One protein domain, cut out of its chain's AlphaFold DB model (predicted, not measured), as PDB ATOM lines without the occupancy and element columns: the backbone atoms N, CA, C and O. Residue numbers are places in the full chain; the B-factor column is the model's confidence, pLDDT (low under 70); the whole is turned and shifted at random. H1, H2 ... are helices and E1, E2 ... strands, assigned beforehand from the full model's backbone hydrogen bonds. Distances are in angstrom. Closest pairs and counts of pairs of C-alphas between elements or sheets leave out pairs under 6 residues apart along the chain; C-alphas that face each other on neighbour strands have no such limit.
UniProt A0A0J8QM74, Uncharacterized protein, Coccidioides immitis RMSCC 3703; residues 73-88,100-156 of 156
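AT A GLANCE: This is residues 73 to 88 and 100 to 156 of the 156 residues of an uncharacterized protein of Coccidioides immitis RMSCC 3703 (UniProt A0A0J8QM74). A strongly twisted wall of four strands has the longer helix H1 starting beside one end of E1 and E2 and running away from the sheet, while the short helix H2 sits between H1 and the strands E3 and E4. The printed part has 73 residues with two named helices and four named strands, in the order E1 E2 H1 H2 E3 E4; the mixed sheet runs E2 E1 E3 E4. The class is mixed, helices and strands, with under half of the residues in named elements. The whole is compact, with a radius of gyration of the C-alphas of 12.8 A, and flat, spanning 36 by 32 by 18 A.

IN THESE COORDINATES: E1, residues 77 to 82, begins at C-alpha 77 (174.172, 190.940, 126.023) and is 16.3 A long. E2, residues 103 to 108, is 16.6 A long. H1, residues 112 to 122, is 15.4 A long, and H2 is residues 132 to 135. E3, residues 142 to 146, is 13.6 A long. E4, residues 149 to 151, ends at C-alpha 151 (177.765, 172.630, 127.306).

HOW THE PARTS SIT: E2 and E1 are antiparallel at 170 degrees, with N 80 and O 105 at 2.8 A. E1 and E3 are parallel at 22 degrees, with N 145 and O 81 at 2.8 A. E3 and E4 form an antiparallel hairpin at 116 degrees, with N 151 and O 144 at 2.8 A. These N and O pairs are within hydrogen-bond range. H1 only grazes the sheet, with residues 112 to 116; H2 only grazes it with residues 132 to 134. H1 and H2 touch, the closest C-alphas being those of Ile 113 and Thr 135, 6.5 A apart. Every O i to N i+4 pair in H1 is within hydrogen-bond range; H2 is too short for one.

THE WHOLE: The C-alphas farthest apart, of Leu 122 and Gly 156, are 41.0 A apart. Residues 89 to 99 are not printed, with 12.9 A between C-alphas 88 and 100. Of the links printed whole, none is long. The model's pLDDT is under 70 at residues 73, 85 to 88, 100 and 153 to 156.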
ATOM      1  N   PRO A  73     179.455 191.041 115.257       62.62
ATOM      2  CA  PRO A  73     178.389 191.914 115.720       62.62
ATOM      3  C   PRO A  73     178.585 192.155 117.208       62.62
ATOM      4  O   PRO A  73     178.760 191.205 117.972       62.62
ATOM      5  N   ALA A  74     178.662 193.432 117.578       73.44
ATOM      6  CA  ALA A  74     178.958 193.821 118.941       73.44
ATOM      7  C   ALA A  74     177.943 193.133 119.863       73.44
ATOM      8  O   ALA A  74     176.732 193.282 119.697       73.44
ATOM      9  N   LEU A  75     178.441 192.284 120.761       82.62
ATOM     10  CA  LEU A  75     177.588 191.480 121.624       82.62
ATOM     11  C   LEU A  75     177.002 192.397 122.688       82.62
ATOM     12  O   LEU A  75     177.704 192.805 123.615       82.62
ATOM     13  N   GLU A  76     175.720 192.719 122.542       86.25
ATOM     14  CA  GLU A  76     175.049 193.647 123.451       86.25
ATOM     15  C   GLU A  76     174.706 193.013 124.801       86.25
ATOM     16  O   GLU A  76     174.612 193.694 125.824       86.25
ATOM     17  N   LYS A  77     174.517 191.692 124.821       88.31
ATOM     18  CA  LYS A  77     174.172 190.940 126.023       88.31
ATOM     19  C   LYS A  77     174.805 189.552 126.002       88.31
ATOM     20  O   LYS A  77     174.765 188.868 124.982       88.31
ATOM     21  N   ILE A  78     175.350 189.145 127.144       89.31
ATOM     22  CA  ILE A  78     175.855 187.793 127.402       89.31
ATOM     23  C   ILE A  78     175.168 187.271 128.662       89.31
ATOM     24  O   ILE A  78     175.178 187.962 129.676       89.31
ATOM     25  N   ASP A  79     174.574 186.084 128.599       90.56
ATOM     26  CA  ASP A  79     173.853 185.455 129.707       90.56
ATOM     27  C   ASP A  79     174.321 184.014 129.937       90.56
ATOM     28  O   ASP A  79     174.151 183.140 129.090       90.56
ATOM     29  N   ILE A  80     174.952 183.759 131.075       90.50
ATOM     30  CA  ILE A  80     175.672 182.515 131.344       90.50
ATOM     31  C   ILE A  80     175.127 181.864 132.602       90.50
ATOM     32  O   ILE A  80     175.023 182.514 133.634       90.50
ATOM     33  N   SER A  81     174.850 180.566 132.541       89.25
ATOM     34  CA  SER A  81     174.490 179.756 133.703       89.25
ATOM     35  C   SER A  81     175.637 178.805 134.039       89.25
ATOM     36  O   SER A  81     175.927 177.884 133.281       89.25
ATOM     37  N   LEU A  82     176.326 179.045 135.151       88.25
ATOM     38  CA  LEU A  82     177.388 178.192 135.676       88.25
ATOM     39  C   LEU A  82     176.763 177.124 136.575       88.25
ATOM     40  O   LEU A  82     176.112 177.466 137.558       88.25
ATOM     41  N   GLN A  83     176.985 175.853 136.261       86.31
ATOM     42  CA  GLN A  83     176.490 174.696 137.019       86.31
ATOM     43  C   GLN A  83     177.643 173.923 137.676       86.31
ATOM     44  O   GLN A  83     177.604 172.696 137.810       86.31
ATOM     45  N   ASP A  84     178.710 174.635 138.038       77.75
ATOM     46  CA  ASP A  84     179.920 174.030 138.579       77.75
ATOM     47  C   ASP A  84     179.711 173.628 140.045       77.75
ATOM     48  O   ASP A  84     179.320 174.465 140.864       77.75
ATOM     49  N   PRO A  85     180.003 172.367 140.417       69.75
ATOM     50  CA  PRO A  85     179.966 171.960 141.810       69.75
ATOM     51  C   PRO A  85     181.024 172.741 142.595       69.75
ATOM     52  O   PRO A  85     182.227 172.569 142.382       69.75
ATOM     53  N   ILE A  86     180.594 173.561 143.558       66.94
ATOM     54  CA  ILE A  86     181.495 174.225 144.512       66.94
ATOM     55  C   ILE A  86     181.927 173.180 145.545       66.94
ATOM     56  O   ILE A  86     181.474 173.178 146.685       66.94
ATOM     57  N   THR A  87     182.779 172.238 145.149       59.47
ATOM     58  CA  THR A  87     183.397 171.313 146.104       59.47
ATOM     59  C   THR A  87     184.831 171.766 146.376       59.47
ATOM     60  O   THR A  87     185.667 171.758 145.471       59.47
ATOM     61  N   PRO A  88     185.162 172.193 147.609       55.72
ATOM     62  CA  PRO A  88     186.513 172.609 147.957       55.72
ATOM     63  C   PRO A  88     187.392 171.377 148.186       55.72
ATOM     64  O   PRO A  88     187.675 171.070 149.331       55.72
ATOM     65  N   ASN A 100     173.725 171.296 143.289       68.25
ATOM     66  CA  ASN A 100     174.840 171.958 142.617       68.25
ATOM     67  C   ASN A 100     174.466 173.442 142.470       68.25
ATOM     68  O   ASN A 100     173.514 173.760 141.748       68.25
ATOM     69  N   PRO A 101     175.162 174.367 143.153       74.38
ATOM     70  CA  PRO A 101     174.806 175.777 143.114       74.38
ATOM     71  C   PRO A 101     174.918 176.288 141.679       74.38
ATOM     72  O   PRO A 101     175.979 176.236 141.061       74.38
ATOM     73  N   THR A 102     173.802 176.789 141.152       81.50
ATOM     74  CA  THR A 102     173.758 177.387 139.819       81.50
ATOM     75  C   THR A 102     173.933 178.897 139.943       81.50
ATOM     76  O   THR A 102     173.166 179.554 140.645       81.50
ATOM     77  N   MET A 103     174.934 179.463 139.267       86.69
ATOM     78  CA  MET A 103     175.134 180.913 139.200       86.69
ATOM     79  C   MET A 103     174.738 181.435 137.826       86.69
ATOM     80  O   MET A 103     175.232 180.942 136.818       86.69
ATOM     81  N   SER A 104     173.904 182.469 137.786       88.88
ATOM     82  CA  SER A 104     173.585 183.174 136.545       88.88
ATOM     83  C   SER A 104     174.368 184.478 136.465       88.88
ATOM     84  O   SER A 104     174.341 185.290 137.389       88.88
ATOM     85  N   LEU A 105     175.071 184.671 135.358       89.19
ATOM     86  CA  LEU A 105     175.916 185.818 135.084       89.19
ATOM     87  C   LEU A 105     175.434 186.501 133.810       89.19
ATOM     88  O   LEU A 105     175.571 185.959 132.716       89.19
ATOM     89  N   THR A 106     174.921 187.718 133.958       91.31
ATOM     90  CA  THR A 106     174.436 188.518 132.838       91.31
ATOM     91  C   THR A 106     175.276 189.782 132.690       91.31
ATOM     92  O   THR A 106     175.396 190.577 133.620       91.31
ATOM     93  N   PHE A 107     175.818 189.998 131.498       90.25
ATOM     94  CA  PHE A 107     176.478 191.234 131.095       90.25
ATOM     95  C   PHE A 107     175.656 191.926 130.016       90.25
ATOM     96  O   PHE A 107     175.119 191.264 129.128       90.25
ATOM     97  N   SER A 108     175.593 193.253 130.057       91.75
ATOM     98  CA  SER A 108     174.904 194.063 129.051       91.75
ATOM     99  C   SER A 108     175.681 195.338 128.745       91.75
ATOM    100  O   SER A 108     176.214 195.966 129.661       91.75
ATOM    101  N   GLY A 109     175.713 195.749 127.483       88.94
ATOM    102  CA  GLY A 109     176.378 196.966 127.022       88.94
ATOM    103  C   GLY A 109     176.306 197.099 125.504       88.94
ATOM    104  O   GLY A 109     175.598 196.348 124.857       88.94
ATOM    105  N   SER A 110     177.037 198.049 124.923       86.50
ATOM    106  CA  SER A 110     177.121 198.178 123.457       86.50
ATOM    107  C   SER A 110     178.062 197.144 122.835       86.50
ATOM    108  O   SER A 110     177.821 196.680 121.731       86.50
ATOM    109  N   ASP A 111     179.133 196.784 123.549       87.50
ATOM    110  CA  ASP A 111     180.003 195.650 123.231       87.50
ATOM    111  C   ASP A 111     180.579 195.077 124.532       87.50
ATOM    112  O   ASP A 111     181.516 195.624 125.130       87.50
ATOM    113  N   VAL A 112     180.000 193.966 124.983       89.44
ATOM    114  CA  VAL A 112     180.408 193.288 126.216       89.44
ATOM    115  C   VAL A 112     181.826 192.717 126.105       89.44
ATOM    116  O   VAL A 112     182.608 192.848 127.048       89.44
ATOM    117  N   ILE A 113     182.192 192.120 124.967       88.44
ATOM    118  CA  ILE A 113     183.496 191.459 124.791       88.44
ATOM    119  C   ILE A 113     184.623 192.489 124.825       88.44
ATOM    120  O   ILE A 113     185.643 192.290 125.488       88.44
ATOM    121  N   SER A 114     184.410 193.638 124.188       86.25
ATOM    122  CA  SER A 114     185.349 194.757 124.250       86.25
ATOM    123  C   SER A 114     185.483 195.344 125.648       86.25
ATOM    124  O   SER A 114     186.591 195.688 126.064       86.25
ATOM    125  N   GLY A 115     184.381 195.439 126.396       88.62
ATOM    126  CA  GLY A 115     184.415 195.850 127.799       88.62
ATOM    127  C   GLY A 115     185.243 194.887 128.657       88.62
ATOM    128  O   GLY A 115     186.141 195.318 129.382       88.62
ATOM    129  N   LEU A 116     185.014 193.578 128.514       89.88
ATOM    130  CA  LEU A 116     185.775 192.534 129.212       89.88
ATOM    131  C   LEU A 116     187.267 192.578 128.862       89.88
ATOM    132  O   LEU A 116     188.114 192.473 129.751       89.88
ATOM    133  N   ARG A 117     187.603 192.817 127.591       88.25
ATOM    134  CA  ARG A 117     188.985 193.024 127.149       88.25
ATOM    135  C   ARG A 117     189.632 194.222 127.839       88.25
ATOM    136  O   ARG A 117     190.742 194.097 128.348       88.25
ATOM    137  N   GLN A 118     188.950 195.367 127.900       89.25
ATOM    138  CA  GLN A 118     189.471 196.564 128.574       89.25
ATOM    139  C   GLN A 118     189.712 196.314 130.068       89.25
ATOM    140  O   GLN A 118     190.761 196.684 130.599       89.25
ATOM    141  N   LEU A 119     188.795 195.622 130.750       90.75
ATOM    142  CA  LEU A 119     188.981 195.214 132.147       90.75
ATOM    143  C   LEU A 119     190.199 194.294 132.313       90.75
ATOM    144  O   LEU A 119     190.983 194.443 133.261       90.75
ATOM    145  N   ALA A 120     190.391 193.385 131.359       89.81
ATOM    146  CA  ALA A 120     191.550 192.513 131.309       89.81
ATOM    147  C   ALA A 120     192.851 193.246 130.956       89.81
ATOM    148  O   ALA A 120     193.913 192.770 131.341       89.81
ATOM    149  N   GLU A 121     192.815 194.396 130.281       87.75
ATOM    150  CA  GLU A 121     193.980 195.266 130.055       87.75
ATOM    151  C   GLU A 121     194.346 196.061 131.317       87.75
ATOM    152  O   GLU A 121     195.532 196.219 131.629       87.75
ATOM    153  N   LEU A 122     193.341 196.518 132.070       89.00
ATOM    154  CA  LEU A 122     193.519 197.392 133.231       89.00
ATOM    155  C   LEU A 122     194.097 196.692 134.462       89.00
ATOM    156  O   LEU A 122     194.875 197.289 135.197       89.00
ATOM    157  N   GLY A 123     193.761 195.434 134.720       85.00
ATOM    158  CA  GLY A 123     194.137 194.812 136.004       85.00
ATOM    159  C   GLY A 123     193.101 193.873 136.556       85.00
ATOM    160  O   GLY A 123     193.461 192.937 137.252       85.00
ATOM    161  N   VAL A 124     191.846 194.140 136.221       92.56
ATOM    162  CA  VAL A 124     190.700 193.665 136.988       92.56
ATOM    163  C   VAL A 124     190.433 192.187 136.734       92.56
ATOM    164  O   VAL A 124     190.119 191.454 137.664       92.56
ATOM    165  N   ILE A 125     190.596 191.746 135.485       89.62
ATOM    166  CA  ILE A 125     190.383 190.356 135.071       89.62
ATOM    167  C   ILE A 125     191.695 189.782 134.521       89.62
ATOM    168  O   ILE A 125     192.451 190.471 133.826       89.62
ATOM    169  N   ASP A 126     191.971 188.513 134.823       89.38
ATOM    170  CA  ASP A 126     193.093 187.776 134.238       89.38
ATOM    171  C   ASP A 126     192.671 187.086 132.936       89.38
ATOM    172  O   ASP A 126     191.981 186.067 132.952       89.38
ATOM    173  N   ALA A 127     193.142 187.618 131.805       86.12
ATOM    174  CA  ALA A 127     192.892 187.071 130.473       86.12
ATOM    175  C   ALA A 127     193.340 185.607 130.308       86.12
ATOM    176  O   ALA A 127     192.780 184.896 129.477       86.12
ATOM    177  N   ALA A 128     194.336 185.139 131.070       86.56
ATOM    178  CA  ALA A 128     194.819 183.759 130.980       86.56
ATOM    179  C   ALA A 128     193.850 182.745 131.608       86.56
ATOM    180  O   ALA A 128     193.874 181.568 131.257       86.56
ATOM    181  N   LYS A 129     193.011 183.202 132.540       86.56
ATOM    182  CA  LYS A 129     192.000 182.399 133.237       86.56
ATOM    183  C   LYS A 129     190.619 182.529 132.601       86.56
ATOM    184  O   LYS A 129     189.683 181.887 133.065       86.56
ATOM    185  N   MET A 130     190.486 183.363 131.569       87.44
ATOM    186  CA  MET A 130     189.208 183.570 130.906       87.44
ATOM    187  C   MET A 130     188.830 182.349 130.068       87.44
ATOM    188  O   MET A 130     189.616 181.936 129.211       87.44
ATOM    189  N   PRO A 131     187.634 181.786 130.288       86.06
ATOM    190  CA  PRO A 131     187.148 180.686 129.479       86.06
ATOM    191  C   PRO A 131     186.741 181.165 128.072       86.06
ATOM    192  O   PRO A 131     186.427 182.347 127.896       86.06
ATOM    193  N   PRO A 132     186.688 180.257 127.080       83.62
ATOM    194  CA  PRO A 132     186.397 180.605 125.684       83.62
ATOM    195  C   PRO A 132     185.067 181.323 125.444       83.62
ATOM    196  O   PRO A 132     184.958 182.236 124.624       83.62
ATOM    197  N   TRP A 133     184.041 180.984 126.224       86.19
ATOM    198  CA  TRP A 133     182.751 181.669 126.150       86.19
ATOM    199  C   TRP A 133     182.835 183.145 126.577       86.19
ATOM    200  O   TRP A 133     182.007 183.947 126.159       86.19
ATOM    201  N   MET A 134     183.837 183.528 127.376       84.50
ATOM    202  CA  MET A 134     183.998 184.886 127.909       84.50
ATOM    203  C   MET A 134     184.920 185.761 127.048       84.50
ATOM    204  O   MET A 134     184.880 186.986 127.143       84.50
ATOM    205  N   THR A 135     185.763 185.154 126.212       83.56
ATOM    206  CA  THR A 135     186.681 185.861 125.301       83.56
ATOM    207  C   THR A 135     186.022 186.235 123.973       83.56
ATOM    208  O   THR A 135     186.600 186.990 123.191       83.56
ATOM    209  N   GLY A 136     184.811 185.731 123.716       78.00
ATOM    210  CA  GLY A 136     184.081 185.946 122.467       78.00
ATOM    211  C   GLY A 136     184.576 185.077 121.309       78.00
ATOM    212  O   GLY A 136     184.063 185.224 120.201       78.00
ATOM    213  N   GLU A 137     185.526 184.158 121.545       75.62
ATOM    214  CA  GLU A 137     186.017 183.227 120.514       75.62
ATOM    215  C   GLU A 137     184.931 182.237 120.064       75.62
ATOM    216  O   GLU A 137     184.943 181.774 118.928       75.62
ATOM    217  N   GLU A 138     183.942 181.986 120.924       70.69
ATOM    218  CA  GLU A 138     182.842 181.053 120.667       70.69
ATOM    219  C   GLU A 138     181.532 181.731 120.216       70.69
ATOM    220  O   GLU A 138     180.518 181.061 120.021       70.69
ATOM    221  N   GLY A 139     181.526 183.064 120.061       72.56
ATOM    222  CA  GLY A 139     180.410 183.822 119.473       72.56
ATOM    223  C   GLY A 139     179.049 183.631 120.156       72.56
ATOM    224  O   GLY A 139     178.019 183.651 119.490       72.56
ATOM    225  N   THR A 140     179.026 183.386 121.468       71.62
ATOM    226  CA  THR A 140     177.808 182.965 122.177       71.62
ATOM    227  C   THR A 140     177.221 184.088 123.028       71.62
ATOM    228  O   THR A 140     177.929 184.675 123.840       71.62
ATOM    229  N   SER A 141     175.919 184.349 122.886       81.50
ATOM    230  CA  SER A 141     175.168 185.282 123.743       81.50
ATOM    231  C   SER A 141     174.494 184.600 124.938       81.50
ATOM    232  O   SER A 141     174.222 185.269 125.929       81.50
ATOM    233  N   SER A 142     174.242 183.286 124.880       84.50
ATOM    234  CA  SER A 142     173.717 182.512 126.007       84.50
ATOM    235  C   SER A 142     174.317 181.110 126.096       84.50
ATOM    236  O   SER A 142     174.391 180.409 125.088       84.50
ATOM    237  N   ALA A 143     174.770 180.699 127.283       84.00
ATOM    238  CA  ALA A 143     175.400 179.395 127.477       84.00
ATOM    239  C   ALA A 143     175.192 178.824 128.881       84.00
ATOM    240  O   ALA A 143     175.216 179.542 129.879       84.00
ATOM    241  N   VAL A 144     175.097 177.497 128.949       86.50
ATOM    242  CA  VAL A 144     175.272 176.739 130.189       86.50
ATOM    243  C   VAL A 144     176.719 176.264 130.246       86.50
ATOM    244  O   VAL A 144     177.255 175.758 129.259       86.50
ATOM    245  N   VAL A 145     177.372 176.445 131.384       85.50
ATOM    246  CA  VAL A 145     178.778 176.104 131.596       85.50
ATOM    247  C   VAL A 145     178.872 175.109 132.738       85.50
ATOM    248  O   VAL A 145     178.267 175.313 133.790       85.50
ATOM    249  N   ARG A 146     179.642 174.042 132.520       83.75
ATOM    250  CA  ARG A 146     179.962 173.027 133.522       83.75
ATOM    251  C   ARG A 146     181.439 172.654 133.442       83.75
ATOM    252  O   ARG A 146     181.975 172.477 132.350       83.75
ATOM    253  N   ASP A 147     182.087 172.532 134.591       79.50
ATOM    254  CA  ASP A 147     183.529 172.346 134.750       79.50
ATOM    255  C   ASP A 147     184.347 173.383 133.946       79.50
ATOM    256  O   ASP A 147     185.306 173.063 133.241       79.50
ATOM    257  N   GLY A 148     183.896 174.646 133.953       78.56
ATOM    258  CA  GLY A 148     184.504 175.734 133.178       78.56
ATOM    259  C   GLY A 148     184.366 175.638 131.647       78.56
ATOM    260  O   GLY A 148     184.923 176.478 130.934       78.56
ATOM    261  N   LYS A 149     183.625 174.656 131.115       81.50
ATOM    262  CA  LYS A 149     183.401 174.454 129.674       81.50
ATOM    263  C   LYS A 149     181.945 174.697 129.304       81.50
ATOM    264  O   LYS A 149     181.041 174.343 130.054       81.50
ATOM    265  N   ARG A 150     181.706 175.274 128.124       82.69
ATOM    266  CA  ARG A 150     180.346 175.421 127.596       82.69
ATOM    267  C   ARG A 150     179.772 174.039 127.273       82.69
ATOM    268  O   ARG A 150     180.404 173.264 126.558       82.69
ATOM    269  N   ILE A 151     178.572 173.756 127.767       83.12
ATOM    270  CA  ILE A 151     177.765 172.630 127.306       83.12
ATOM    271  C   ILE A 151     176.998 173.118 126.078       83.12
ATOM    272  O   ILE A 151     176.151 174.008 126.171       83.12
ATOM    273  N   LEU A 152     177.333 172.570 124.911       71.31
ATOM    274  CA  LEU A 152     176.532 172.766 123.711       71.31
ATOM    275  C   LEU A 152     175.262 171.928 123.880       71.31
ATOM    276  O   LEU A 152     175.282 170.717 123.667       71.31
ATOM    277  N   ASN A 153     174.168 172.561 124.292       63.28
ATOM    278  CA  ASN A 153     172.859 171.939 124.165       63.28
ATOM    279  C   ASN A 153     172.500 171.983 122.677       63.28
ATOM    280  O   ASN A 153     171.964 172.979 122.194       63.28
ATOM    281  N   ASP A 154     172.875 170.932 121.950       53.56
ATOM    282  CA  ASP A 154     172.424 170.665 120.587       53.56
ATOM    283  C   ASP A 154     170.906 170.427 120.639       53.56
ATOM    284  O   ASP A 154     170.425 169.319 120.867       53.56
ATOM    285  N   HIS A 155     170.131 171.506 120.558       46.06
ATOM    286  CA  HIS A 155     168.721 171.404 120.215       46.06
ATOM    287  C   HIS A 155     168.658 171.205 118.700       46.06
ATOM    288  O   HIS A 155     168.810 172.169 117.948       46.06
ATOM    289  N   GLY A 156     168.511 169.940 118.293       36.97
ATOM    290  CA  GLY A 156     168.184 169.541 116.922       36.97
ATOM    291  C   GLY A 156     166.816 170.022 116.455       36.97
ATOM    292  O   GLY A 156     165.967 170.363 117.315       36.97
TER     293      GLY A 156